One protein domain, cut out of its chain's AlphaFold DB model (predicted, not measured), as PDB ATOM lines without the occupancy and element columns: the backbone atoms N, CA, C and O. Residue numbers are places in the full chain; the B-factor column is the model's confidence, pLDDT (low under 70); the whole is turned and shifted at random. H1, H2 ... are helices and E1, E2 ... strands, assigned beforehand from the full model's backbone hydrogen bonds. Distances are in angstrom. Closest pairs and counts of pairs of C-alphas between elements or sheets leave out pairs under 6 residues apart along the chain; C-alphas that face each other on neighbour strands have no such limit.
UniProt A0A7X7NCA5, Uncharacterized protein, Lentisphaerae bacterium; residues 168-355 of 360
ATOM      1  N   THR A 168     280.473 370.820 372.050       94.94
ATOM      2  CA  THR A 168     280.221 372.045 372.808       94.94
ATOM      3  C   THR A 168     278.774 372.077 373.260       94.94
ATOM      4  O   THR A 168     277.853 371.862 372.473       94.94
ATOM      5  N   ASN A 169     278.546 372.403 374.528       86.31
ATOM      6  CA  ASN A 169     277.213 372.782 374.974       86.31
ATOM      7  C   ASN A 169     276.912 374.196 374.448       86.31
ATOM      8  O   ASN A 169     277.361 375.205 374.981       86.31
ATOM      9  N   ASN A 170     276.079 374.308 373.419       72.38
ATOM     10  CA  ASN A 170     275.662 375.622 372.902       72.38
ATOM     11  C   ASN A 170     274.660 376.344 373.835       72.38
ATOM     12  O   ASN A 170     273.982 377.288 373.433       72.38
ATOM     13  N   ARG A 171     274.513 375.865 375.074       81.12
ATOM     14  CA  ARG A 171     273.655 376.406 376.128       81.12
ATOM     15  C   ARG A 171     274.481 376.525 377.397       81.12
ATOM     16  O   ARG A 171     275.281 375.632 377.680       81.12
ATOM     17  N   SER A 172     274.225 377.574 378.178       84.12
ATOM     18  CA  SER A 172     274.832 377.723 379.497       84.12
ATOM     19  C   SER A 172     274.615 376.452 380.323       84.12
ATOM     20  O   SER A 172     273.513 375.894 380.387       84.12
ATOM     21  N   LEU A 173     275.697 375.951 380.913       89.19
ATOM     22  CA  LEU A 173     275.658 374.788 381.788       89.19
ATOM     23  C   LEU A 173     275.384 375.272 383.208       89.19
ATOM     24  O   LEU A 173     276.256 375.860 383.834       89.19
ATOM     25  N   GLY A 174     274.182 375.004 383.711       91.56
ATOM     26  CA  GLY A 174     273.827 375.212 385.113       91.56
ATOM     27  C   GLY A 174     273.787 373.883 385.861       91.56
ATOM     28  O   GLY A 174     272.888 373.069 385.633       91.56
ATOM     29  N   LEU A 175     274.742 373.652 386.760       91.31
ATOM     30  CA  LEU A 175     274.713 372.518 387.685       91.31
ATOM     31  C   LEU A 175     274.152 372.983 389.027       91.31
ATOM     32  O   LEU A 175     274.893 373.433 389.899       91.31
ATOM     33  N   GLN A 176     272.834 372.867 389.182       93.19
ATOM     34  CA  GLN A 176     272.141 373.214 390.419       93.19
ATOM     35  C   GLN A 176     272.015 372.006 391.355       93.19
ATOM     36  O   GLN A 176     271.637 370.901 390.945       93.19
ATOM     37  N   ILE A 177     272.288 372.227 392.638       93.62
ATOM     38  CA  ILE A 177     272.184 371.240 393.705       93.62
ATOM     39  C   ILE A 177     271.582 371.868 394.962       93.62
ATOM     40  O   ILE A 177     271.942 372.964 395.370       93.62
ATOM     41  N   THR A 178     270.670 371.138 395.593       92.69
ATOM     42  CA  THR A 178     270.190 371.422 396.949       92.69
ATOM     43  C   THR A 178     270.787 370.363 397.860       92.69
ATOM     44  O   THR A 178     270.783 369.182 397.498       92.69
ATOM     45  N   ALA A 179     271.320 370.769 399.006       90.94
ATOM     46  CA  ALA A 179     271.928 369.875 399.979       90.94
ATOM     47  C   ALA A 179     271.670 370.375 401.399       90.94
ATOM     48  O   ALA A 179     271.437 371.561 401.619       90.94
ATOM     49  N   ASP A 180     271.746 369.456 402.351       90.12
ATOM     50  CA  ASP A 180     271.790 369.725 403.785       90.12
ATOM     51  C   ASP A 180     273.143 369.249 404.360       90.12
ATOM     52  O   ASP A 180     274.128 369.107 403.621       90.12
ATOM     53  N   LYS A 181     273.202 368.987 405.675       87.81
ATOM     54  CA  LYS A 181     274.404 368.454 406.340       87.81
ATOM     55  C   LYS A 181     274.780 367.039 405.864       87.81
ATOM     56  O   LYS A 181     275.950 366.682 405.954       87.81
ATOM     57  N   SER A 182     273.830 366.241 405.360       91.38
ATOM     58  CA  SER A 182     274.088 364.893 404.821       91.38
ATOM     59  C   SER A 182     274.704 364.924 403.418       91.38
ATOM     60  O   SER A 182     275.419 364.002 403.025       91.38
ATOM     61  N   GLY A 183     274.501 366.033 402.705       94.00
ATOM     62  CA  GLY A 183     275.059 366.285 401.390       94.00
ATOM     63  C   GLY A 183     274.255 365.675 400.245       94.00
ATOM     64  O   GLY A 183     273.486 364.732 400.400       94.00
ATOM     65  N   THR A 184     274.474 366.212 399.051       96.56
ATOM     66  CA  THR A 184     273.875 365.717 397.810       96.56
ATOM     67  C   THR A 184     274.971 365.519 396.777       96.56
ATOM     68  O   THR A 184     275.959 366.254 396.753       96.56
ATOM     69  N   SER A 185     274.787 364.542 395.891       96.94
ATOM     70  CA  SER A 185     275.647 364.334 394.724       96.94
ATOM     71  C   SER A 185     274.835 364.410 393.431       96.94
ATOM     72  O   SER A 185     273.698 363.932 393.367       96.94
ATOM     73  N   ARG A 186     275.416 365.012 392.392       97.00
ATOM     74  CA  ARG A 186     274.885 365.056 391.022       97.00
ATOM     75  C   ARG A 186     276.010 364.776 390.037       97.00
ATOM     76  O   ARG A 186     277.133 365.215 390.254       97.00
ATOM     77  N   GLY A 187     275.705 364.062 388.966       96.94
ATOM     78  CA  GLY A 187     276.627 363.826 387.860       96.94
ATOM     79  C   GLY A 187     276.255 364.662 386.642       96.94
ATOM     80  O   GLY A 187     275.134 365.165 386.545       96.94
ATOM     81  N   TYR A 188     277.168 364.779 385.690       97.44
ATOM     82  CA  TYR A 188     276.892 365.351 384.379       97.44
ATOM     83  C   TYR A 188     277.612 364.551 383.295       97.44
ATOM     84  O   TYR A 188     278.803 364.275 383.427       97.44
ATOM     85  N   ASP A 189     276.881 364.183 382.247       97.50
ATOM     86  CA  ASP A 189     277.400 363.539 381.038       97.50
ATOM     87  C   ASP A 189     277.616 364.622 379.974       97.50
ATOM     88  O   ASP A 189     276.640 365.170 379.453       97.50
ATOM     89  N   PHE A 190     278.872 364.963 379.662       96.94
ATOM     90  CA  PHE A 190     279.194 365.992 378.665       96.94
ATOM     91  C   PHE A 190     278.933 365.519 377.236       96.94
ATOM     92  O   PHE A 190     278.662 366.337 376.361       96.94
ATOM     93  N   VAL A 191     278.964 364.209 376.994       96.12
ATOM     94  CA  VAL A 191     278.729 363.628 375.665       96.12
ATOM     95  C   VAL A 191     277.248 363.539 375.351       96.12
ATOM     96  O   VAL A 191     276.881 363.535 374.183       96.12
ATOM     97  N   ARG A 192     276.371 363.476 376.354       94.56
ATOM     98  CA  ARG A 192     274.908 363.500 376.161       94.56
ATOM     99  C   ARG A 192     274.254 364.814 376.579       94.56
ATOM    100  O   ARG A 192     273.067 365.004 376.317       94.56
ATOM    101  N   GLU A 193     275.015 365.699 377.217       95.00
ATOM    102  CA  GLU A 193     274.556 366.961 377.809       95.00
ATOM    103  C   GLU A 193     273.406 366.740 378.804       95.00
ATOM    104  O   GLU A 193     272.340 367.365 378.734       95.00
ATOM    105  N   LYS A 194     273.594 365.785 379.725       95.25
ATOM    106  CA  LYS A 194     272.560 365.388 380.691       95.25
ATOM    107  C   LYS A 194     273.039 365.463 382.127       95.25
ATOM    108  O   LYS A 194     274.052 364.881 382.498       95.25
ATOM    109  N   LEU A 195     272.219 366.116 382.950       94.94
ATOM    110  CA  LEU A 195     272.331 366.064 384.400       94.94
ATOM    111  C   LEU A 195     271.879 364.690 384.907       94.94
ATOM    112  O   LEU A 195     270.763 364.246 384.633       94.94
ATOM    113  N   ILE A 196     272.726 364.061 385.713       96.19
ATOM    114  CA  ILE A 196     272.499 362.763 386.337       96.19
ATOM    115  C   ILE A 196     272.118 362.992 387.801       96.19
ATOM    116  O   ILE A 196     272.939 363.395 388.627       96.19
ATOM    117  N   LYS A 197     270.846 362.753 388.137       94.00
ATOM    118  CA  LYS A 197     270.342 362.939 389.509       94.00
ATOM    119  C   LYS A 197     270.621 361.740 390.413       94.00
ATOM    120  O   LYS A 197     270.927 361.951 391.583       94.00
ATOM    121  N   ASN A 198     270.511 360.530 389.870       92.31
ATOM    122  CA  ASN A 198     270.828 359.286 390.561       92.31
ATOM    123  C   ASN A 198     272.122 358.714 389.979       92.31
ATOM    124  O   ASN A 198     272.156 358.418 388.790       92.31
ATOM    125  N   LEU A 199     273.170 358.602 390.793       94.19
ATOM    126  CA  LEU A 199     274.463 358.070 390.357       94.19
ATOM    127  C   LEU A 199     274.512 356.536 390.399       94.19
ATOM    128  O   LEU A 199     275.400 355.944 389.792       94.19
ATOM    129  N   GLU A 200     273.555 355.895 391.072       90.75
ATOM    130  CA  GLU A 200     273.405 354.444 391.067       90.75
ATOM    131  C   GLU A 200     272.691 354.029 389.776       90.75
ATOM    132  O   GLU A 200     271.482 354.205 389.636       90.75
ATOM    133  N   ALA A 201     273.468 353.517 388.818       84.81
ATOM    134  CA  ALA A 201     273.000 353.021 387.522       84.81
ATOM    135  C   ALA A 201     272.140 354.044 386.738       84.81
ATOM    136  O   ALA A 201     270.936 353.852 386.552       84.81
ATOM    137  N   PRO A 202     272.731 355.160 386.276       90.06
ATOM    138  CA  PRO A 202     271.980 356.189 385.571       90.06
ATOM    139  C   PRO A 202     271.600 355.735 384.156       90.06
ATOM    140  O   PRO A 202     272.462 355.334 383.380       90.06
ATOM    141  N   PHE A 203     270.319 355.852 383.792       91.25
ATOM    142  CA  PHE A 203     269.813 355.535 382.451       91.25
ATOM    143  C   PHE A 203     268.987 356.681 381.864       91.25
ATOM    144  O   PHE A 203     268.282 357.396 382.579       91.25
ATOM    145  N   LEU A 204     269.017 356.805 380.538       88.81
ATOM    146  CA  LEU A 204     268.107 357.639 379.760       88.81
ATOM    147  C   LEU A 204     267.634 356.851 378.539       88.81
ATOM    148  O   LEU A 204     268.449 356.428 377.728       88.81
ATOM    149  N   ASN A 205     266.319 356.666 378.404       89.81
ATOM    150  CA  ASN A 205     265.707 355.926 377.292       89.81
ATOM    151  C   ASN A 205     266.292 354.511 377.087       89.81
ATOM    152  O   ASN A 205     266.451 354.063 375.958       89.81
ATOM    153  N   GLY A 206     266.616 353.815 378.182       89.56
ATOM    154  CA  GLY A 206     267.169 352.455 378.147       89.56
ATOM    155  C   GLY A 206     268.680 352.375 377.916       89.56
ATOM    156  O   GLY A 206     269.233 351.281 377.943       89.56
ATOM    157  N   GLU A 207     269.364 353.507 377.747       89.94
ATOM    158  CA  GLU A 207     270.815 353.550 377.573       89.94
ATOM    159  C   GLU A 207     271.513 354.091 378.828       89.94
ATOM    160  O   GLU A 207     271.003 355.040 379.439       89.94
ATOM    161  N   PRO A 208     272.661 353.517 379.233       91.62
ATOM    162  CA  PRO A 208     273.405 354.000 380.387       91.62
ATOM    163  C   PRO A 208     273.960 355.405 380.121       91.62
ATOM    164  O   PRO A 208     274.436 355.709 379.027       91.62
ATOM    165  N   LEU A 209     273.905 356.265 381.135       95.00
ATOM    166  CA  LEU A 209     274.614 357.542 381.145       95.00
ATOM    167  C   LEU A 209     275.991 357.354 381.779       95.00
ATOM    168  O   LEU A 209     276.161 356.551 382.697       95.00
ATOM    169  N   ILE A 210     276.966 358.135 381.327       95.25
ATOM    170  CA  ILE A 210     278.306 358.137 381.909       95.25
ATOM    171  C   ILE A 210     278.500 359.485 382.586       95.25
ATOM    172  O   ILE A 210     278.454 360.528 381.942       95.25
ATOM    173  N   SER A 211     278.711 359.479 383.902       96.81
ATOM    174  CA  SER A 211     279.092 360.708 384.590       96.81
ATOM    175  C   SER A 211     280.516 361.059 384.176       96.81
ATOM    176  O   SER A 211     281.426 360.271 384.393       96.81
ATOM    177  N   ASP A 212     280.727 362.229 383.593       97.88
ATOM    178  CA  ASP A 212     282.066 362.749 383.313       97.88
ATOM    179  C   ASP A 212     282.573 363.589 384.485       97.88
ATOM    180  O   ASP A 212     283.719 363.457 384.914       97.88
ATOM    181  N   LEU A 213     281.674 364.393 385.053       98.12
ATOM    182  CA  LEU A 213     281.887 365.193 386.250       98.12
ATOM    183  C   LEU A 213     280.864 364.797 387.311       98.12
ATOM    184  O   LEU A 213     279.679 364.668 387.012       98.12
ATOM    185  N   ILE A 214     281.311 364.642 388.551       98.00
ATOM    186  CA  ILE A 214     280.456 364.488 389.727       98.00
ATOM    187  C   ILE A 214     280.656 365.715 390.609       98.00
ATOM    188  O   ILE A 214     281.779 366.067 390.959       98.00
ATOM    189  N   MET A 215     279.560 366.350 390.998       97.50
ATOM    190  CA  MET A 215     279.530 367.431 391.969       97.50
ATOM    191  C   MET A 215     278.880 366.926 393.254       97.50
ATOM    192  O   MET A 215     277.722 366.503 393.249       97.50
ATOM    193  N   LYS A 216     279.625 366.992 394.353       97.62
ATOM    194  CA  LYS A 216     279.132 366.772 395.713       97.62
ATOM    195  C   LYS A 216     279.041 368.110 396.422       97.62
ATOM    196  O   LYS A 216     279.961 368.915 396.316       97.62
ATOM    197  N   ALA A 217     277.960 368.342 397.148       97.12
ATOM    198  CA  ALA A 217     277.806 369.549 397.945       97.12
ATOM    199  C   ALA A 217     277.221 369.220 399.317       97.12
ATOM    200  O   ALA A 217     276.339 368.371 399.423       97.12
ATOM    201  N   THR A 218     277.696 369.915 400.344       97.38
ATOM    202  CA  THR A 218     277.140 369.905 401.705       97.38
ATOM    203  C   THR A 218     276.892 371.341 402.146       97.38
ATOM    204  O   THR A 218     277.726 372.207 401.868       97.38
ATOM    205  N   LEU A 219     275.795 371.579 402.864       96.31
ATOM    206  CA  LEU A 219     275.471 372.880 403.451       96.31
ATOM    207  C   LEU A 219     275.556 372.789 404.975       96.31
ATOM    208  O   LEU A 219     274.830 372.012 405.602       96.31
ATOM    209  N   ASN A 220     276.410 373.611 405.582       94.50
ATOM    210  CA  ASN A 220     276.357 373.832 407.016       94.50
ATOM    211  C   ASN A 220     275.202 374.790 407.332       94.50
ATOM    212  O   ASN A 220     275.292 375.990 407.102       94.50
ATOM    213  N   GLN A 221     274.101 374.257 407.860       91.69
ATOM    214  CA  GLN A 221     272.919 375.058 408.196       91.69
ATOM    215  C   GLN A 221     273.152 376.050 409.346       91.69
ATOM    216  O   GLN A 221     272.377 376.992 409.477       91.69
ATOM    217  N   ASP A 222     274.193 375.853 410.161       93.06
ATOM    218  CA  ASP A 222     274.439 376.696 411.336       93.06
ATOM    219  C   ASP A 222     275.032 378.060 410.937       93.06
ATOM    220  O   ASP A 222     274.744 379.069 411.576       93.06
ATOM    221  N   ASP A 223     275.832 378.096 409.866       93.00
ATOM    222  CA  ASP A 223     276.506 379.305 409.371       93.00
ATOM    223  C   ASP A 223     276.210 379.628 407.890       93.00
ATOM    224  O   ASP A 223     276.678 380.641 407.373       93.00
ATOM    225  N   GLY A 224     275.422 378.796 407.204       91.19
ATOM    226  CA  GLY A 224     275.068 378.961 405.793       91.19
ATOM    227  C   GLY A 224     276.193 378.633 404.807       91.19
ATOM    228  O   GLY A 224     276.076 378.955 403.624       91.19
ATOM    229  N   THR A 225     277.283 378.007 405.257       94.19
ATOM    230  CA  THR A 225     278.462 377.763 404.421       94.19
ATOM    231  C   THR A 225     278.306 376.507 403.575       94.19
ATOM    232  O   THR A 225     278.059 375.408 404.079       94.19
ATOM    233  N   TRP A 226     278.537 376.649 402.273       95.31
ATOM    234  CA  TRP A 226     278.621 375.527 401.345       95.31
ATOM    235  C   TRP A 226     280.037 374.958 401.281       95.31
ATOM    236  O   TRP A 226     281.024 375.688 401.251       95.31
ATOM    237  N   LYS A 227     280.142 373.640 401.150       96.75
ATOM    238  CA  LYS A 227     281.361 372.968 400.696       96.75
ATOM    239  C   LYS A 227     281.023 372.175 399.447       96.75
ATOM    240  O   LYS A 227     280.122 371.339 399.479       96.75
ATOM    241  N   VAL A 228     281.737 372.448 398.361       96.62
ATOM    242  CA  VAL A 228     281.532 371.814 397.057       96.62
ATOM    243  C   VAL A 228     282.790 371.041 396.683       96.62
ATOM    244  O   VAL A 228     283.891 371.579 396.752       96.62
ATOM    245  N   THR A 229     282.623 369.787 396.275       97.88
ATOM    246  CA  THR A 229     283.694 368.909 395.800       97.88
ATOM    247  C   THR A 229     283.362 368.412 394.401       97.88
ATOM    248  O   THR A 229     282.316 367.801 394.176       97.88
ATOM    249  N   LEU A 230     284.262 368.661 393.458       98.06
ATOM    250  CA  LEU A 230     284.217 368.145 392.096       98.06
ATOM    251  C   LEU A 230     285.073 366.883 392.001       98.06
ATOM    252  O   LEU A 230     286.204 366.879 392.481       98.06
ATOM    253  N   LEU A 231     284.556 365.838 391.362       98.38
ATOM    254  CA  LEU A 231     285.251 364.572 391.127       98.38
ATOM    255  C   LEU A 231     285.110 364.167 389.652       98.38
ATOM    256  O   LEU A 231     284.075 364.460 389.045       98.38
ATOM    257  N   PRO A 232     286.093 363.466 389.063       97.81
ATOM    258  CA  PRO A 232     285.881 362.802 387.787       97.81
ATOM    259  C   PRO A 232     284.886 361.653 387.978       97.81
ATOM    260  O   PRO A 232     284.820 361.042 389.046       97.81
ATOM    261  N   GLY A 233     284.125 361.306 386.944       95.44
ATOM    262  CA  GLY A 233     283.222 360.154 387.041       95.44
ATOM    263  C   GLY A 233     283.878 358.786 386.826       95.44
ATOM    264  O   GLY A 233     283.188 357.772 386.867       95.44
ATOM    265  N   THR A 234     285.202 358.735 386.644       94.94
ATOM    266  CA  THR A 234     285.983 357.492 386.527       94.94
ATOM    267  C   THR A 234     287.180 357.472 387.481       94.94
ATOM    268  O   THR A 234     287.807 358.520 387.655       94.94
ATOM    269  N   PRO A 235     287.595 356.301 388.012       95.00
ATOM    270  CA  PRO A 235     288.724 356.199 388.948       95.00
ATOM    271  C   PRO A 235     290.067 356.713 388.406       95.00
ATOM    272  O   PRO A 235     290.857 357.269 389.159       95.00
ATOM    273  N   ASN A 236     290.310 356.564 387.098       95.81
ATOM    274  CA  ASN A 236     291.547 356.997 386.425       95.81
ATOM    275  C   ASN A 236     291.477 358.436 385.873       95.81
ATOM    276  O   ASN A 236     292.367 358.876 385.131       95.81
ATOM    277  N   GLY A 237     290.383 359.139 386.168       97.31
ATOM    278  CA  GLY A 237     290.172 360.513 385.746       97.31
ATOM    279  C   GLY A 237     290.857 361.517 386.667       97.31
ATOM    280  O   GLY A 237     291.639 361.166 387.548       97.31
ATOM    281  N   GLY A 238     290.527 362.788 386.484       98.31
ATOM    282  CA  GLY A 238     290.867 363.808 387.464       98.31
ATOM    283  C   GLY A 238     290.460 365.208 387.046       98.31
ATOM    284  O   GLY A 238     289.935 365.426 385.952       98.31
ATOM    285  N   ILE A 239     290.722 366.152 387.941       98.62
ATOM    286  CA  ILE A 239     290.308 367.545 387.854       98.62
ATOM    287  C   ILE A 239     291.530 368.457 387.992       98.62
ATOM    288  O   ILE A 239     292.405 368.223 388.826       98.62
ATOM    289  N   ILE A 240     291.575 369.518 387.191       98.50
ATOM    290  CA  ILE A 240     292.469 370.665 387.383       98.50
ATOM    291  C   ILE A 240     291.607 371.917 387.422       98.50
ATOM    292  O   ILE A 240     290.843 372.173 386.497       98.50
ATOM    293  N   ALA A 241     291.765 372.715 388.471       97.31
ATOM    294  CA  ALA A 241     291.195 374.049 388.569       97.31
ATOM    295  C   ALA A 241     292.270 375.084 388.219       97.31
ATOM    296  O   ALA A 241     293.380 375.024 388.745       97.31
ATOM    297  N   SER A 242     291.963 376.023 387.326       94.94
ATOM    298  CA  SER A 242     292.912 377.044 386.884       94.94
ATOM    299  C   SER A 242     292.266 378.415 386.708       94.94
ATOM    300  O   SER A 242     291.094 378.545 386.357       94.94
ATOM    301  N   GLU A 243     293.062 379.459 386.906       91.75
ATOM    302  CA  GLU A 243     292.725 380.828 386.495       91.75
ATOM    303  C   GLU A 243     293.074 381.072 385.015       91.75
ATOM    304  O   GLU A 243     292.637 382.056 384.419       91.75
ATOM    305  N   LEU A 244     293.870 380.173 384.423       87.44
ATOM    306  CA  LEU A 244     294.404 380.294 383.074       87.44
ATOM    307  C   LEU A 244     293.593 379.456 382.084       87.44
ATOM    308  O   LEU A 244     293.331 378.265 382.292       87.44
ATOM    309  N   LEU A 245     293.242 380.094 380.971       89.38
ATOM    310  CA  LEU A 245     292.619 379.442 379.834       89.38
ATOM    311  C   LEU A 245     293.670 378.641 379.062       89.38
ATOM    312  O   LEU A 245     294.592 379.196 378.465       89.38
ATOM    313  N   LEU A 246     293.502 377.328 379.055       90.19
ATOM    314  CA  LEU A 246     294.291 376.360 378.321       90.19
ATOM    315  C   LEU A 246     293.405 375.797 377.213       90.19
ATOM    316  O   LEU A 246     292.251 375.412 377.419       90.19
ATOM    317  N   TYR A 247     293.954 375.774 376.012       90.25
ATOM    318  CA  TYR A 247     293.312 375.195 374.835       90.25
ATOM    319  C   TYR A 247     293.857 373.805 374.529       90.25
ATOM    320  O   TYR A 247     293.452 373.183 373.563       90.25
ATOM    321  N   GLU A 248     294.756 373.312 375.371       93.75
ATOM    322  CA  GLU A 248     295.149 371.920 375.438       93.75
ATOM    323  C   GLU A 248     294.989 371.509 376.905       93.75
ATOM    324  O   GLU A 248     295.524 372.174 377.796       93.75
ATOM    325  N   ALA A 249     294.216 370.460 377.179       95.62
ATOM    326  CA  ALA A 249     294.107 369.881 378.516       95.62
ATOM    327  C   ALA A 249     295.517 369.543 379.017       95.62
ATOM    328  O   ALA A 249     296.274 369.017 378.217       95.62
ATOM    329  N   PRO A 250     295.930 369.798 380.270       95.44
ATOM    330  CA  PRO A 250     297.274 369.445 380.757       95.44
ATOM    331  C   PRO A 250     297.627 367.953 380.594       95.44
ATOM    332  O   PRO A 250     296.744 367.117 380.450       95.44
ATOM    333  N   ASN A 251     298.912 367.584 380.559       96.56
ATOM    334  CA  ASN A 251     299.333 366.169 380.486       96.56
ATOM    335  C   ASN A 251     299.428 365.525 381.874       96.56
ATOM    336  O   ASN A 251     299.347 364.307 382.002       96.56
ATOM    337  N   ALA A 252     299.605 366.349 382.903       97.38
ATOM    338  CA  ALA A 252     299.804 365.962 384.288       97.38
ATOM    339  C   ALA A 252     299.136 366.981 385.225       97.38
ATOM    340  O   ALA A 252     298.640 368.018 384.786       97.38
ATOM    341  N   GLY A 253     299.134 366.681 386.526       97.38
ATOM    342  CA  GLY A 253     298.604 367.569 387.569       97.38
ATOM    343  C   GLY A 253     297.133 367.345 387.927       97.38
ATOM    344  O   GLY A 253     296.642 367.982 388.856       97.38
ATOM    345  N   TYR A 254     296.448 366.422 387.247       98.38
ATOM    346  CA  TYR A 254     295.079 366.032 387.571       98.38
ATOM    347  C   TYR A 254     294.980 365.451 388.981       98.38
ATOM    348  O   TYR A 254     295.682 364.500 389.319       98.38
ATOM    349  N   GLN A 255     294.086 366.029 389.778       98.44
ATOM    350  CA  GLN A 255     293.770 365.569 391.125       98.44
ATOM    351  C   GLN A 255     292.506 364.700 391.103       98.44
ATOM    352  O   GLN A 255     291.622 364.942 390.279       98.44
ATOM    353  N   PRO A 256     292.374 363.712 392.003       98.25
ATOM    354  CA  PRO A 256     291.170 362.882 392.081       98.25
ATOM    355  C   PRO A 256     289.929 363.680 392.506       98.25
ATOM    356  O   PRO A 256     288.808 363.256 392.248       98.25
ATOM    357  N   GLU A 257     290.112 364.840 393.134       98.25
ATOM    358  CA  GLU A 257     289.033 365.749 393.497       98.25
ATOM    359  C   GLU A 257     289.519 367.201 393.582       98.25
ATOM    360  O   GLU A 257     290.710 367.472 393.750       98.25
ATOM    361  N   TYR A 258     288.581 368.141 393.489       97.88
ATOM    362  CA  TYR A 258     288.802 369.560 393.751       97.88
ATOM    363  C   TYR A 258     287.692 370.094 394.658       97.88
ATOM    364  O   TYR A 258     286.523 370.099 394.274       97.88
ATOM    365  N   SER A 259     288.058 370.542 395.859       97.06
ATOM    366  CA  SER A 259     287.120 371.058 396.859       97.06
ATOM    367  C   SER A 259     287.272 372.566 397.042       97.06
ATOM    368  O   SER A 259     288.391 373.068 397.117       97.06
ATOM    369  N   PHE A 260     286.158 373.283 397.169       95.38
ATOM    370  CA  PHE A 260     286.142 374.718 397.450       95.38
ATOM    371  C   PHE A 260     284.902 375.126 398.257       95.38
ATOM    372  O   PHE A 260     283.893 374.418 398.300       95.38
ATOM    373  N   THR A 261     284.995 376.292 398.892       94.56
ATOM    374  CA  THR A 261     283.903 376.941 399.623       94.56
ATOM    375  C   THR A 261     283.490 378.178 398.828       94.56
ATOM    376  O   THR A 261     284.263 379.137 398.784       94.56
ATOM    377  N   PRO A 262     282.342 378.161 398.132       90.81
ATOM    378  CA  PRO A 262     281.861 379.337 397.423       90.81
ATOM    379  C   PRO A 262     281.487 380.438 398.422       90.81
ATOM    380  O   PRO A 262     280.825 380.183 399.425       90.81
ATOM    381  N   GLU A 263     281.897 381.668 398.130       85.69
ATOM    382  CA  GLU A 263     281.501 382.856 398.888       85.69
ATOM    383  C   GLU A 263     280.433 383.611 398.096       85.69
ATOM    384  O   GLU A 263     280.686 383.995 396.953       85.69
ATOM    385  N   ASP A 264     279.247 383.819 398.679       79.69
ATOM    386  CA  ASP A 264     278.120 384.440 397.973       79.69
ATOM    387  C   ASP A 264     278.527 385.761 397.292       79.69
ATOM    388  O   ASP A 264     279.162 386.633 397.896       79.69
ATOM    389  N   ARG A 265     278.173 385.882 396.007       73.38
ATOM    390  CA  ARG A 265     278.435 387.044 395.136       73.38
ATOM    391  C   ARG A 265     279.902 387.467 395.008       73.38
ATOM    392  O   ARG A 265     280.168 388.590 394.567       73.38
ATOM    393  N   LYS A 266     280.872 386.615 395.353       80.12
ATOM    394  CA  LYS A 266     282.292 386.892 395.084       80.12
ATOM    395  C   LYS A 266     282.771 386.150 393.837       80.12
ATOM    396  O   LYS A 266     282.471 384.972 393.678       80.12
ATOM    397  N   PRO A 267     283.549 386.800 392.954       77.12
ATOM    398  CA  PRO A 267     284.106 386.118 391.796       77.12
ATOM    399  C   PRO A 267     285.079 385.023 392.249       77.12
ATOM    400  O   PRO A 267     285.910 385.253 393.134       77.12
ATOM    401  N   LEU A 268     285.012 383.843 391.622       76.00
ATOM    402  CA  LEU A 268     286.052 382.836 391.814       76.00
ATOM    403  C   LEU A 268     287.372 383.364 391.267       76.00
ATOM    404  O   LEU A 268     287.435 384.002 390.216       76.00
ATOM    405  N   LYS A 269     288.449 383.007 391.962       87.62
ATOM    406  CA  LYS A 269     289.788 383.077 391.380       87.62
ATOM    407  C   LYS A 269     289.905 382.112 390.195       87.62
ATOM    408  O   LYS A 269     290.384 382.483 389.130       87.62
ATOM    409  N   ILE A 270     289.380 380.898 390.369       92.19
ATOM    410  CA  ILE A 270     289.327 379.863 389.337       92.19
ATOM    411  C   ILE A 270     288.293 380.212 388.270       92.19
ATOM    412  O   ILE A 270     287.127 380.437 388.579       92.19
ATOM    413  N   LYS A 271     288.717 380.170 387.010       93.31
ATOM    414  CA  LYS A 271     287.867 380.437 385.841       93.31
ATOM    415  C   LYS A 271     287.655 379.206 384.971       93.31
ATOM    416  O   LYS A 271     286.702 379.154 384.206       93.31
ATOM    417  N   TYR A 272     288.524 378.207 385.098       95.88
ATOM    418  CA  TYR A 272     288.534 377.040 384.229       95.88
ATOM    419  C   TYR A 272     288.669 375.758 385.036       95.88
ATOM    420  O   TYR A 272     289.528 375.656 385.914       95.88
ATOM    421  N   ILE A 273     287.851 374.764 384.700       97.81
ATOM    422  CA  ILE A 273     287.984 373.394 385.191       97.81
ATOM    423  C   ILE A 273     288.338 372.495 384.010       97.81
ATOM    424  O   ILE A 273     287.627 372.489 383.010       97.81
ATOM    425  N   TYR A 274     289.409 371.718 384.131       98.50
ATOM    426  CA  TYR A 274     289.760 370.670 383.177       98.50
ATOM    427  C   TYR A 274     289.438 369.321 383.789       98.50
ATOM    428  O   TYR A 274     289.926 368.999 384.873       98.50
ATOM    429  N   VAL A 275     288.646 368.532 383.082       98.56
ATOM    430  CA  VAL A 275     288.232 367.192 383.478       98.56
ATOM    431  C   VAL A 275     288.880 366.200 382.527       98.56
ATOM    432  O   VAL A 275     288.776 366.345 381.310       98.56
ATOM    433  N   LYS A 276     289.558 365.202 383.086       98.62
ATOM    434  CA  LYS A 276     289.905 363.963 382.392       98.62
ATOM    435  C   LYS A 276     288.893 362.910 382.838       98.62
ATOM    436  O   LYS A 276     288.849 362.602 384.031       98.62
ATOM    437  N   SER A 277     288.090 362.382 381.922       97.81
ATOM    438  CA  SER A 277     287.051 361.384 382.218       97.81
ATOM    439  C   SER A 277     287.085 360.221 381.228       97.81
ATOM    440  O   SER A 277     287.732 360.316 380.188       97.81
ATOM    441  N   ARG A 278     286.352 359.147 381.550       96.12
ATOM    442  CA  ARG A 278     286.170 357.926 380.738       96.12
ATOM    443  C   ARG A 278     287.432 357.072 380.575       96.12
ATOM    444  O   ARG A 278     288.537 357.459 380.953       96.12
ATOM    445  N   ASP A 279     287.215 355.869 380.058       95.81
ATOM    446  CA  ASP A 279     288.248 354.928 379.639       95.81
ATOM    447  C   ASP A 279     287.775 354.255 378.336       95.81
ATOM    448  O   ASP A 279     286.797 353.506 378.384       95.81
ATOM    449  N   PRO A 280     288.367 354.569 377.168       96.75
ATOM    450  CA  PRO A 280     289.501 355.474 376.953       96.75
ATOM    451  C   PRO A 280     289.197 356.938 377.320       96.75
ATOM    452  O   PRO A 280     288.053 357.391 377.269       96.75
ATOM    453  N   ALA A 281     290.238 357.674 377.723       98.00
ATOM    454  CA  ALA A 281     290.088 359.018 378.275       98.00
ATOM    455  C   ALA A 281     289.654 360.050 377.224       98.00
ATOM    456  O   ALA A 281     290.184 360.076 376.115       98.00
ATOM    457  N   ILE A 282     288.766 360.955 377.630       98.38
ATOM    458  CA  ILE A 282     288.438 362.204 376.941       98.38
ATOM    459  C   ILE A 282     288.730 363.394 377.857       98.38
ATOM    460  O   ILE A 282     288.859 363.254 379.080       98.38
ATOM    461  N   TYR A 283     288.844 364.577 377.257       98.50
ATOM    462  CA  TYR A 283     289.199 365.801 377.964       98.50
ATOM    463  C   TYR A 283     288.126 366.865 377.772       98.50
ATOM    464  O   TYR A 283     287.711 367.141 376.647       98.50
ATOM    465  N   THR A 284     287.725 367.499 378.871       98.38
ATOM    466  CA  THR A 284     286.743 368.586 378.876       98.38
ATOM    467  C   THR A 284     287.322 369.813 379.566       98.38
ATOM    468  O   THR A 284     287.871 369.701 380.660       98.38
ATOM    469  N   ARG A 285     287.165 370.999 378.971       97.88
ATOM    470  CA  ARG A 285     287.332 372.288 379.660       97.88
ATOM    471  C   ARG A 285     285.965 372.886 379.929       97.88
ATOM    472  O   ARG A 285     285.170 373.005 379.009       97.88
ATOM    473  N   ILE A 286     285.747 373.339 381.152       97.31
ATOM    474  CA  ILE A 286     284.564 374.071 381.588       97.31
ATOM    475  C   ILE A 286     285.005 375.496 381.916       97.31
ATOM    476  O   ILE A 286     285.897 375.686 382.742       97.31
ATOM    477  N   GLU A 287     284.402 376.481 381.265       94.94
ATOM    478  CA  GLU A 287     284.609 377.906 381.515       94.94
ATOM    479  C   GLU A 287     283.543 378.406 382.487       94.94
ATOM    480  O   GLU A 287     282.361 378.497 382.157       94.94
ATOM    481  N   LEU A 288     283.968 378.666 383.722       93.38
ATOM    482  CA  LEU A 288     283.099 379.105 384.801       93.38
ATOM    483  C   LEU A 288     282.736 380.574 384.601       93.38
ATOM    484  O   LEU A 288     283.616 381.419 384.445       93.38
ATOM    485  N   GLN A 289     281.444 380.874 384.667       88.62
ATOM    486  CA  GLN A 289     280.944 382.244 384.605       88.62
ATOM    487  C   GLN A 289     280.736 382.794 386.016       88.62
ATOM    488  O   GLN A 289     281.303 383.816 386.398       88.62
ATOM    489  N   GLU A 290     279.931 382.091 386.804       84.69
ATOM    490  CA  GLU A 290     279.555 382.481 388.155       84.69
ATOM    491  C   GLU A 290     279.091 381.256 388.944       84.69
ATOM    492  O   GLU A 290     278.847 380.175 388.402       84.69
ATOM    493  N   PHE A 291     278.939 381.432 390.247       82.00
ATOM    494  CA  PHE A 291     278.197 380.501 391.073       82.00
ATOM    495  C   PHE A 291     277.206 381.291 391.917       82.00
ATOM    496  O   PHE A 291     277.482 382.417 392.325       82.00
ATOM    497  N   ASN A 292     276.061 380.680 392.186       85.44
ATOM    498  CA  ASN A 292     275.053 381.228 393.080       85.44
ATOM    499  C   ASN A 292     274.924 380.279 394.265       85.44
ATOM    500  O   ASN A 292     274.764 379.075 394.066       85.44
ATOM    501  N   ALA A 293     275.046 380.804 395.479       87.31
ATOM    502  CA  ALA A 293     274.962 380.021 396.699       87.31
ATOM    503  C   ALA A 293     274.055 380.750 397.691       87.31
ATOM    504  O   ALA A 293     274.401 381.825 398.171       87.31
ATOM    505  N   ASP A 294     272.904 380.161 397.999       88.25
ATOM    506  CA  ASP A 294     272.030 380.608 399.082       88.25
ATOM    507  C   ASP A 294     271.704 379.442 400.027       88.25
ATOM    508  O   ASP A 294     272.211 378.333 399.868       88.25
ATOM    509  N   LEU A 295     270.876 379.668 401.049       88.81
ATOM    510  CA  LEU A 295     270.527 378.622 402.020       88.81
ATOM    511  C   LEU A 295     269.703 377.460 401.426       88.81
ATOM    512  O   LEU A 295     269.482 376.461 402.106       88.81
ATOM    513  N   SER A 296     269.218 377.580 400.191       89.44
ATOM    514  CA  SER A 296     268.335 376.621 399.526       89.44
ATOM    515  C   SER A 296     268.988 375.892 398.348       89.44
ATOM    516  O   SER A 296     268.609 374.754 398.044       89.44
ATOM    517  N   PHE A 297     269.983 376.489 397.688       93.12
ATOM    518  CA  PHE A 297     270.730 375.828 396.623       93.12
ATOM    519  C   PHE A 297     272.131 376.406 396.397       93.12
ATOM    520  O   PHE A 297     272.433 377.561 396.691       93.12
ATOM    521  N   PHE A 298     272.961 375.576 395.775       93.50
ATOM    522  CA  PHE A 298     274.180 375.961 395.087       93.50
ATOM    523  C   PHE A 298     273.996 375.731 393.583       93.50
ATOM    524  O   PHE A 298     273.429 374.719 393.170       93.50
ATOM    525  N   CYS A 299     274.468 376.650 392.749       93.19
ATOM    526  CA  CYS A 299     274.482 376.511 391.299       93.19
ATOM    527  C   CYS A 299     275.860 376.878 390.759       93.19
ATOM    528  O   CYS A 299     276.326 377.992 390.989       93.19
ATOM    529  N   LEU A 300     276.485 375.963 390.021       92.69
ATOM    530  CA  LEU A 300     277.681 376.241 389.230       92.69
ATOM    531  C   LEU A 300     277.248 376.579 387.801       92.69
ATOM    532  O   LEU A 300     276.755 375.697 387.095       92.69
ATOM    533  N   ASN A 301     277.431 377.834 387.388       92.62
ATOM    534  CA  ASN A 301     277.139 378.286 386.033       92.62
ATOM    535  C   ASN A 301     278.429 378.325 385.213       92.62
ATOM    536  O   ASN A 301     279.415 378.966 385.586       92.62
ATOM    537  N   ALA A 302     278.407 377.658 384.070       93.62
ATOM    538  CA  ALA A 302     279.465 377.710 383.081       93.62
ATOM    539  C   ALA A 302     278.932 378.279 381.766       93.62
ATOM    540  O   ALA A 302     277.839 377.924 381.313       93.62
ATOM    541  N   GLU A 303     279.727 379.163 381.168       92.50
ATOM    542  CA  GLU A 303     279.429 379.781 379.878       92.50
ATOM    543  C   GLU A 303     279.489 378.726 378.773       92.50
ATOM    544  O   GLU A 303     278.547 378.574 377.996       92.50
ATOM    545  N   ILE A 304     280.569 377.943 378.766       94.44
ATOM    546  CA  ILE A 304     280.796 376.867 377.809       94.44
ATOM    547  C   ILE A 304     281.598 375.725 378.447       94.44
ATOM    548  O   ILE A 304     282.424 375.909 379.340       94.44
ATOM    549  N   ALA A 305     281.349 374.523 377.960       96.81
ATOM    550  CA  ALA A 305     282.062 373.290 378.193       96.81
ATOM    551  C   ALA A 305     282.459 372.722 376.824       96.81
ATOM    552  O   ALA A 305     281.618 372.470 375.963       96.81
ATOM    553  N   VAL A 306     283.760 372.539 376.622       97.19
ATOM    554  CA  VAL A 306     284.354 372.050 375.378       97.19
ATOM    555  C   VAL A 306     284.942 370.680 375.655       97.19
ATOM    556  O   VAL A 306     285.865 370.575 376.462       97.19
ATOM    557  N   THR A 307     284.423 369.643 375.004       98.12
ATOM    558  CA  THR A 307     284.864 368.253 375.183       98.12
ATOM    559  C   THR A 307     285.461 367.719 373.893       98.12
ATOM    560  O   THR A 307     284.780 367.692 372.871       98.12
ATOM    561  N   ASN A 308     286.714 367.270 373.932       98.00
ATOM    562  CA  ASN A 308     287.324 366.578 372.803       98.00
ATOM    563  C   ASN A 308     286.934 365.091 372.833       98.00
ATOM    564  O   ASN A 308     287.347 364.382 373.756       98.00
ATOM    565  N   PRO A 309     286.165 364.599 371.844       98.00
ATOM    566  CA  PRO A 309     285.698 363.220 371.838       98.00
ATOM    567  C   PRO A 309     286.745 362.214 371.337       98.00
ATOM    568  O   PRO A 309     286.532 361.020 371.491       98.00
ATOM    569  N   TYR A 310     287.852 362.661 370.739       98.00
ATOM    570  CA  TYR A 310     288.861 361.822 370.074       98.00
ATOM    571  C   TYR A 310     289.991 361.362 371.003       98.00
ATOM    572  O   TYR A 310     290.914 360.679 370.564       98.00
ATOM    573  N   GLY A 311     289.945 361.755 372.279       96.69
ATOM    574  CA  GLY A 311     290.912 361.365 373.308       96.69
ATOM    575  C   GLY A 311     292.264 362.077 373.243       96.69
ATOM    576  O   GLY A 311     293.109 361.867 374.116       96.69
ATOM    577  N   ASP A 312     292.481 362.955 372.263       96.31
ATOM    578  CA  ASP A 312     293.599 363.890 372.299       96.31
ATOM    579  C   ASP A 312     293.301 365.074 373.242       96.31
ATOM    580  O   ASP A 312     292.177 365.289 373.699       96.31
ATOM    581  N   ARG A 313     294.345 365.827 373.594       96.50
ATOM    582  CA  ARG A 313     294.261 366.897 374.597       96.50
ATOM    583  C   ARG A 313     293.842 368.246 374.010       96.50
ATOM    584  O   ARG A 313     293.683 369.180 374.787       96.50
ATOM    585  N   SER A 314     293.673 368.392 372.696       95.69
ATOM    586  CA  SER A 314     293.277 369.663 372.080       95.69
ATOM    587  C   SER A 314     291.847 370.022 372.472       95.69
ATOM    588  O   SER A 314     290.911 369.272 372.243       95.69
ATOM    589  N   LEU A 315     291.674 371.190 373.070       95.69
ATOM    590  CA  LEU A 315     290.395 371.799 373.439       95.69
ATOM    591  C   LEU A 315     290.172 373.095 372.647       95.69
ATOM    592  O   LEU A 315     289.325 373.922 372.994       95.69
ATOM    593  N   GLU A 316     290.956 373.292 371.585       92.94
ATOM    594  CA  GLU A 316     290.771 374.365 370.624       92.94
ATOM    595  C   GLU A 316     289.753 373.916 369.579       92.94
ATOM    596  O   GLU A 316     290.086 373.279 368.580       92.94
ATOM    597  N   TYR A 317     288.482 374.198 369.847       91.94
ATOM    598  CA  TYR A 317     287.415 373.819 368.932       91.94
ATOM    599  C   TYR A 317     287.418 374.720 367.694       91.94
ATOM    600  O   TYR A 317     287.720 375.913 367.777       91.94
ATOM    601  N   LEU A 318     287.080 374.151 366.539       89.31
ATOM    602  CA  LEU A 318     286.830 374.913 365.323       89.31
ATOM    603  C   LEU A 318     285.393 375.465 365.355       89.31
ATOM    604  O   LEU A 318     284.453 374.674 365.234       89.31
ATOM    605  N   PRO A 319     285.189 376.785 365.512       86.62
ATOM    606  CA  PRO A 319     283.856 377.361 365.390       86.62
ATOM    607  C   PRO A 319     283.360 377.295 363.935       86.62
ATOM    608  O   PRO A 319     284.149 377.168 362.998       86.62
ATOM    609  N   ASP A 320     282.043 377.419 363.757       90.12
ATOM    610  CA  ASP A 320     281.396 377.698 362.465       90.12
ATOM    611  C   ASP A 320     281.594 376.640 361.362       90.12
ATOM    612  O   ASP A 320     281.657 376.952 360.170       90.12
ATOM    613  N   LEU A 321     281.653 375.360 361.740       94.94
ATOM    614  CA  LEU A 321     281.551 374.272 360.767       94.94
ATOM    615  C   LEU A 321     280.212 374.341 360.007       94.94
ATOM    616  O   LEU A 321     279.176 374.599 360.627       94.94
ATOM    617  N   PRO A 322     280.189 374.035 358.690       96.81
ATOM    618  CA  PRO A 322     278.937 373.800 357.983       96.81
ATOM    619  C   PRO A 322     278.072 372.796 358.746       96.81
ATOM    620  O   PRO A 322     278.578 371.766 359.203       96.81
ATOM    621  N   TRP A 323     276.781 373.096 358.884       95.69
ATOM    622  CA  TRP A 323     275.864 372.329 359.728       95.69
ATOM    623  C   TRP A 323     275.876 370.829 359.401       95.69
ATOM    624  O   TRP A 323     275.889 369.998 360.304       95.69
ATOM    625  N   GLU A 324     275.953 370.470 358.119       97.12
ATOM    626  CA  GLU A 324     276.006 369.078 357.672       97.12
ATOM    627  C   GLU A 324     277.269 368.345 358.161       97.12
ATOM    628  O   GLU A 324     277.195 367.178 358.551       97.12
ATOM    629  N   ILE A 325     278.421 369.027 358.194       97.50
ATOM    630  CA  ILE A 325     279.666 368.474 358.747       97.50
ATOM    631  C   ILE A 325     279.558 368.372 360.269       97.50
ATOM    632  O   ILE A 325     279.907 367.333 360.828       97.50
ATOM    633  N   TYR A 326     279.047 369.414 360.932       96.81
ATOM    634  CA  TYR A 326     278.862 369.423 362.384       96.81
ATOM    635  C   TYR A 326     278.005 368.239 362.845       96.81
ATOM    636  O   TYR A 326     278.439 367.465 363.691       96.81
ATOM    637  N   VAL A 327     276.823 368.047 362.246       96.44
ATOM    638  CA  VAL A 327     275.899 366.957 362.604       96.44
ATOM    639  C   VAL A 327     276.539 365.590 362.393       96.44
ATOM    640  O   VAL A 327     276.377 364.703 363.231       96.44
ATOM    641  N   LYS A 328     277.280 365.413 361.293       97.31
ATOM    642  CA  LYS A 328     277.994 364.164 361.014       97.31
ATOM    643  C   LYS A 328     279.015 363.852 362.112       97.31
ATOM    644  O   LYS A 328     278.998 362.745 362.645       97.31
ATOM    645  N   LEU A 329     279.869 364.818 362.452       97.81
ATOM    646  CA  LEU A 329     280.919 364.642 363.460       97.81
ATOM    647  C   LEU A 329     280.346 364.469 364.873       97.81
ATOM    648  O   LEU A 329     280.805 363.596 365.604       97.81
ATOM    649  N   ASP A 330     279.317 365.240 365.238       97.06
ATOM    650  CA  ASP A 330     278.615 365.117 366.522       97.06
ATOM    651  C   ASP A 330     277.998 363.722 366.679       97.06
ATOM    652  O   ASP A 330     278.239 363.036 367.675       97.06
ATOM    653  N   SER A 331     277.271 363.256 365.657       96.94
ATOM    654  CA  SER A 331     276.642 361.935 365.664       96.94
ATOM    655  C   SER A 331     277.675 360.810 365.762       96.94
ATOM    656  O   SER A 331     277.533 359.926 366.606       96.94
ATOM    657  N   GLU A 332     278.735 360.852 364.951       97.75
ATOM    658  CA  GLU A 332     279.816 359.861 364.976       97.75
ATOM    659  C   GLU A 332     280.508 359.806 366.345       97.75
ATOM    660  O   GLU A 332     280.706 358.719 366.902       97.75
ATOM    661  N   ALA A 333     280.818 360.974 366.914       97.62
ATOM    662  CA  ALA A 333     281.449 361.083 368.219       97.62
ATOM    663  C   ALA A 333     280.570 360.498 369.330       97.62
ATOM    664  O   ALA A 333     281.022 359.634 370.084       97.62
ATOM    665  N   ARG A 334     279.297 360.909 369.408       96.69
ATOM    666  CA  ARG A 334     278.367 360.415 370.437       96.69
ATOM    667  C   ARG A 334     278.105 358.918 370.292       96.69
ATOM    668  O   ARG A 334     278.106 358.210 371.295       96.69
ATOM    669  N   MET A 335     277.927 358.413 369.069       96.00
ATOM    670  CA  MET A 335     277.727 356.978 368.831       96.00
ATOM    671  C   MET A 335     278.931 356.140 369.266       96.00
ATOM    672  O   MET A 335     278.736 355.094 369.882       96.00
ATOM    673  N   SER A 336     280.153 356.583 368.962       97.19
ATOM    674  CA  SER A 336     281.376 355.861 369.340       97.19
ATOM    675  C   SER A 336     281.558 355.855 370.858       97.19
ATOM    676  O   SER A 336     281.698 354.796 371.470       97.19
ATOM    677  N   LEU A 337     281.407 357.017 371.498       96.25
ATOM    678  CA  LEU A 337     281.553 357.145 372.948       96.25
ATOM    679  C   LEU A 337     280.461 356.398 373.728       96.25
ATOM    680  O   LEU A 337     280.721 355.913 374.826       96.25
ATOM    681  N   ASN A 338     279.260 356.244 373.160       92.69
ATOM    682  CA  ASN A 338     278.203 355.400 373.729       92.69
ATOM    683  C   ASN A 338     278.551 353.905 373.710       92.69
ATOM    684  O   ASN A 338     278.038 353.153 374.534       92.69
ATOM    685  N   LYS A 339     279.417 353.474 372.788       94.62
ATOM    686  CA  LYS A 339     279.950 352.107 372.731       94.62
ATOM    687  C   LYS A 339     281.193 351.917 373.606       94.62
ATOM    688  O   LYS A 339     281.702 350.806 373.683       94.62
ATOM    689  N   GLY A 340     281.672 352.976 374.265       95.00
ATOM    690  CA  GLY A 340     282.929 352.950 375.015       95.00
ATOM    691  C   GLY A 340     284.171 353.004 374.120       95.00
ATOM    692  O   GLY A 340     285.233 352.547 374.527       95.00
ATOM    693  N   GLU A 341     284.053 353.544 372.906       97.38
ATOM    694  CA  GLU A 341     285.142 353.632 371.927       97.38
ATOM    695  C   GLU A 341     285.442 355.095 371.572       97.38
ATOM    696  O   GLU A 341     284.549 355.948 371.587       97.38
ATOM    697  N   LEU A 342     286.694 355.396 371.206       98.00
ATOM    698  CA  LEU A 342     287.021 356.694 370.612       98.00
ATOM    699  C   LEU A 342     286.652 356.687 369.119       98.00
ATOM    700  O   LEU A 342     287.041 355.758 368.406       98.00
ATOM    701  N   PRO A 343     285.961 357.721 368.612       97.88
ATOM    702  CA  PRO A 343     285.837 357.940 367.178       97.88
ATOM    703  C   PRO A 343     287.219 358.182 366.549       97.88
ATOM    704  O   PRO A 343     288.164 358.620 367.211       97.88
ATOM    705  N   LYS A 344     287.343 357.949 365.241       97.50
ATOM    706  CA  LYS A 344     288.568 358.287 364.509       97.50
ATOM    707  C   LYS A 344     288.676 359.807 364.373       97.50
ATOM    708  O   LYS A 344     287.708 360.456 363.985       97.50
ATOM    709  N   SER A 345     289.856 360.375 364.628       96.62
ATOM    710  CA  SER A 345     290.095 361.806 364.402       96.62
ATOM    711  C   SER A 345     289.798 362.179 362.938       96.62
ATOM    712  O   SER A 345     290.359 361.554 362.028       96.62
ATOM    713  N   PRO A 346     288.922 363.165 362.683       96.31
ATOM    714  CA  PRO A 346     288.524 363.532 361.334       96.31
ATOM    715  C   PRO A 346     289.600 364.377 360.653       96.31
ATOM    716  O   PRO A 346     290.222 365.240 361.272       96.31
ATOM    717  N   ASP A 347     289.747 364.209 359.340       96.00
ATOM    718  CA  ASP A 347     290.436 365.195 358.507       96.00
ATOM    719  C   ASP A 347     289.451 366.319 358.156       96.00
ATOM    720  O   ASP A 347     288.736 366.280 357.152       96.00
ATOM    721  N   ILE A 348     289.367 367.317 359.039       94.50
ATOM    722  CA  ILE A 348     288.425 368.436 358.900       94.50
ATOM    723  C   ILE A 348     288.683 369.222 357.610       94.50
ATOM    724  O   ILE A 348     287.741 369.700 356.977       94.50
ATOM    725  N   LYS A 349     289.947 369.339 357.189       94.56
ATOM    726  CA  LYS A 349     290.302 370.056 355.964       94.56
ATOM    727  C   LYS A 349     289.733 369.336 354.743       94.56
ATOM    728  O   LYS A 349     289.072 369.982 353.930       94.56
ATOM    729  N   ALA A 350     289.917 368.018 354.661       96.69
ATOM    730  CA  ALA A 350     289.346 367.211 353.588       96.69
ATOM    731  C   ALA A 350     287.807 367.286 353.569       96.69
ATOM    732  O   ALA A 350     287.217 367.467 352.507       96.69
ATOM    733  N   LEU A 351     287.152 367.231 354.738       96.75
ATOM    734  CA  LEU A 351     285.690 367.365 354.841       96.75
ATOM    735  C   LEU A 351     285.184 368.724 354.327       96.75
ATOM    736  O   LEU A 351     284.164 368.788 353.642       96.75
ATOM    737  N   LEU A 352     285.891 369.814 354.635       95.56
ATOM    738  CA  LEU A 352     285.536 371.154 354.157       95.56
ATOM    739  C   LEU A 352     285.753 371.315 352.647       95.56
ATOM    740  O   LEU A 352     284.973 372.006 351.989       95.56
ATOM    741  N   GLU A 353     286.804 370.711 352.090       96.81
ATOM    742  CA  GLU A 353     287.061 370.711 350.645       96.81
ATOM    743  C   GLU A 353     285.984 369.925 349.883       96.81
ATOM    744  O   GLU A 353     285.425 370.443 348.914       96.81
ATOM    745  N   ASP A 354     285.625 368.735 350.367       97.44
ATOM    746  CA  ASP A 354     284.554 367.902 349.805       97.44
ATOM    747  C   ASP A 354     283.191 368.617 349.826       97.44
ATOM    748  O   ASP A 354     282.489 368.705 348.812       97.44
ATOM    749  N   PHE A 355     282.856 369.249 350.955       96.75
ATOM    750  CA  PHE A 355     281.630 370.034 351.088       96.75
ATOM    751  C   PHE A 355     281.564 371.198 350.091       96.75
ATOM    752  O   PHE A 355     280.526 371.428 349.467       96.75
TER     753      PHE A 355
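AT A GLANCE: This is residues 168 to 355 of the 360 residues of an uncharacterized protein of Lentisphaerae bacterium (UniProt A0A7X7NCA5). Two five-stranded antiparallel sheets lie face to face as a sandwich, E1 E10 E9 E8 E6 and E3 E2 E4 E5 E7, and the helices H1 and H2 lie beyond one end of it along the longest axis. E9 and E10, the longest strands, bend together within the first sheet. The printed part has 188 residues, with ten named strands, E1 to E10, followed by two named helices; the class is mixed, helices and strands, with 91 residues, under half, in named elements. The whole is compact, with a radius of gyration of the C-alphas of 17.2 A, yet elongated, spanning 63 by 37 by 30 A.

IN THESE COORDINATES: E1, residues 173 to 177, begins at C-alpha (275.658, 374.788, 381.788). E2 is residues 184 to 189, E3 194 to 196, E4 213 to 220, 23.2 A long, and E5 225 to 232, 23.6 A long. E6 is residues 238 to 242, E7 258 to 260 and E8 272 to 277. E9, residues 282 to 293, is 29.8 A long and bends by 71 degrees at residue 289; E10, residues 298 to 308, is 27.5 A long and bends by 70 degrees at residue 303. H1, residues 323 to 338, is 22.1 A long, and H2, residues 348 to 355, ends at C-alpha (281.630, 370.034, 351.088).

HOW THE PARTS SIT: The strongly twisted sheet E1 E10 E9 E8 E6 has the edge strands E1 and E6. N 175 of E1 and O 300 of E10 are 2.9 A apart, and N 285 of E9 and O 306 of E10 are also 2.9 A apart, within hydrogen-bond range. E8, E9 and E10 make a meander, each strand the antiparallel neighbour of the one before. In the other sheet, only just strongly twisted with C-alphas up to 4.1 A off its plane, the hairpin E4 and E5 has N 216 and O 229 at 2.8 A. The facing parts of this sandwich, two sheets face to face, are 9.1 A centre to centre, with strands at 18 degrees. The closest C-alphas of E5 and E6, those of Pro 232 and Gly 238, are 5.1 A apart. H1 and H2 are on neither sheet. They are close but not clearly touching, Ile 325 and Leu 351 having the closest C-alphas, 7.3 A apart, at a steep tilt of 49 degrees, opposite ways. In both helices every O i to N i+4 pair is within hydrogen-bond range.

THE WHOLE: The farthest C-alphas, those of Asp 222 and Asp 354, are 63.0 A apart. The printed part has no cut. The links E3 to E4, E6 to E7, E7 to E8 and E10 to H1 are long. Mean pLDDT of the printed part is 93.9, and no printed residue is under 70.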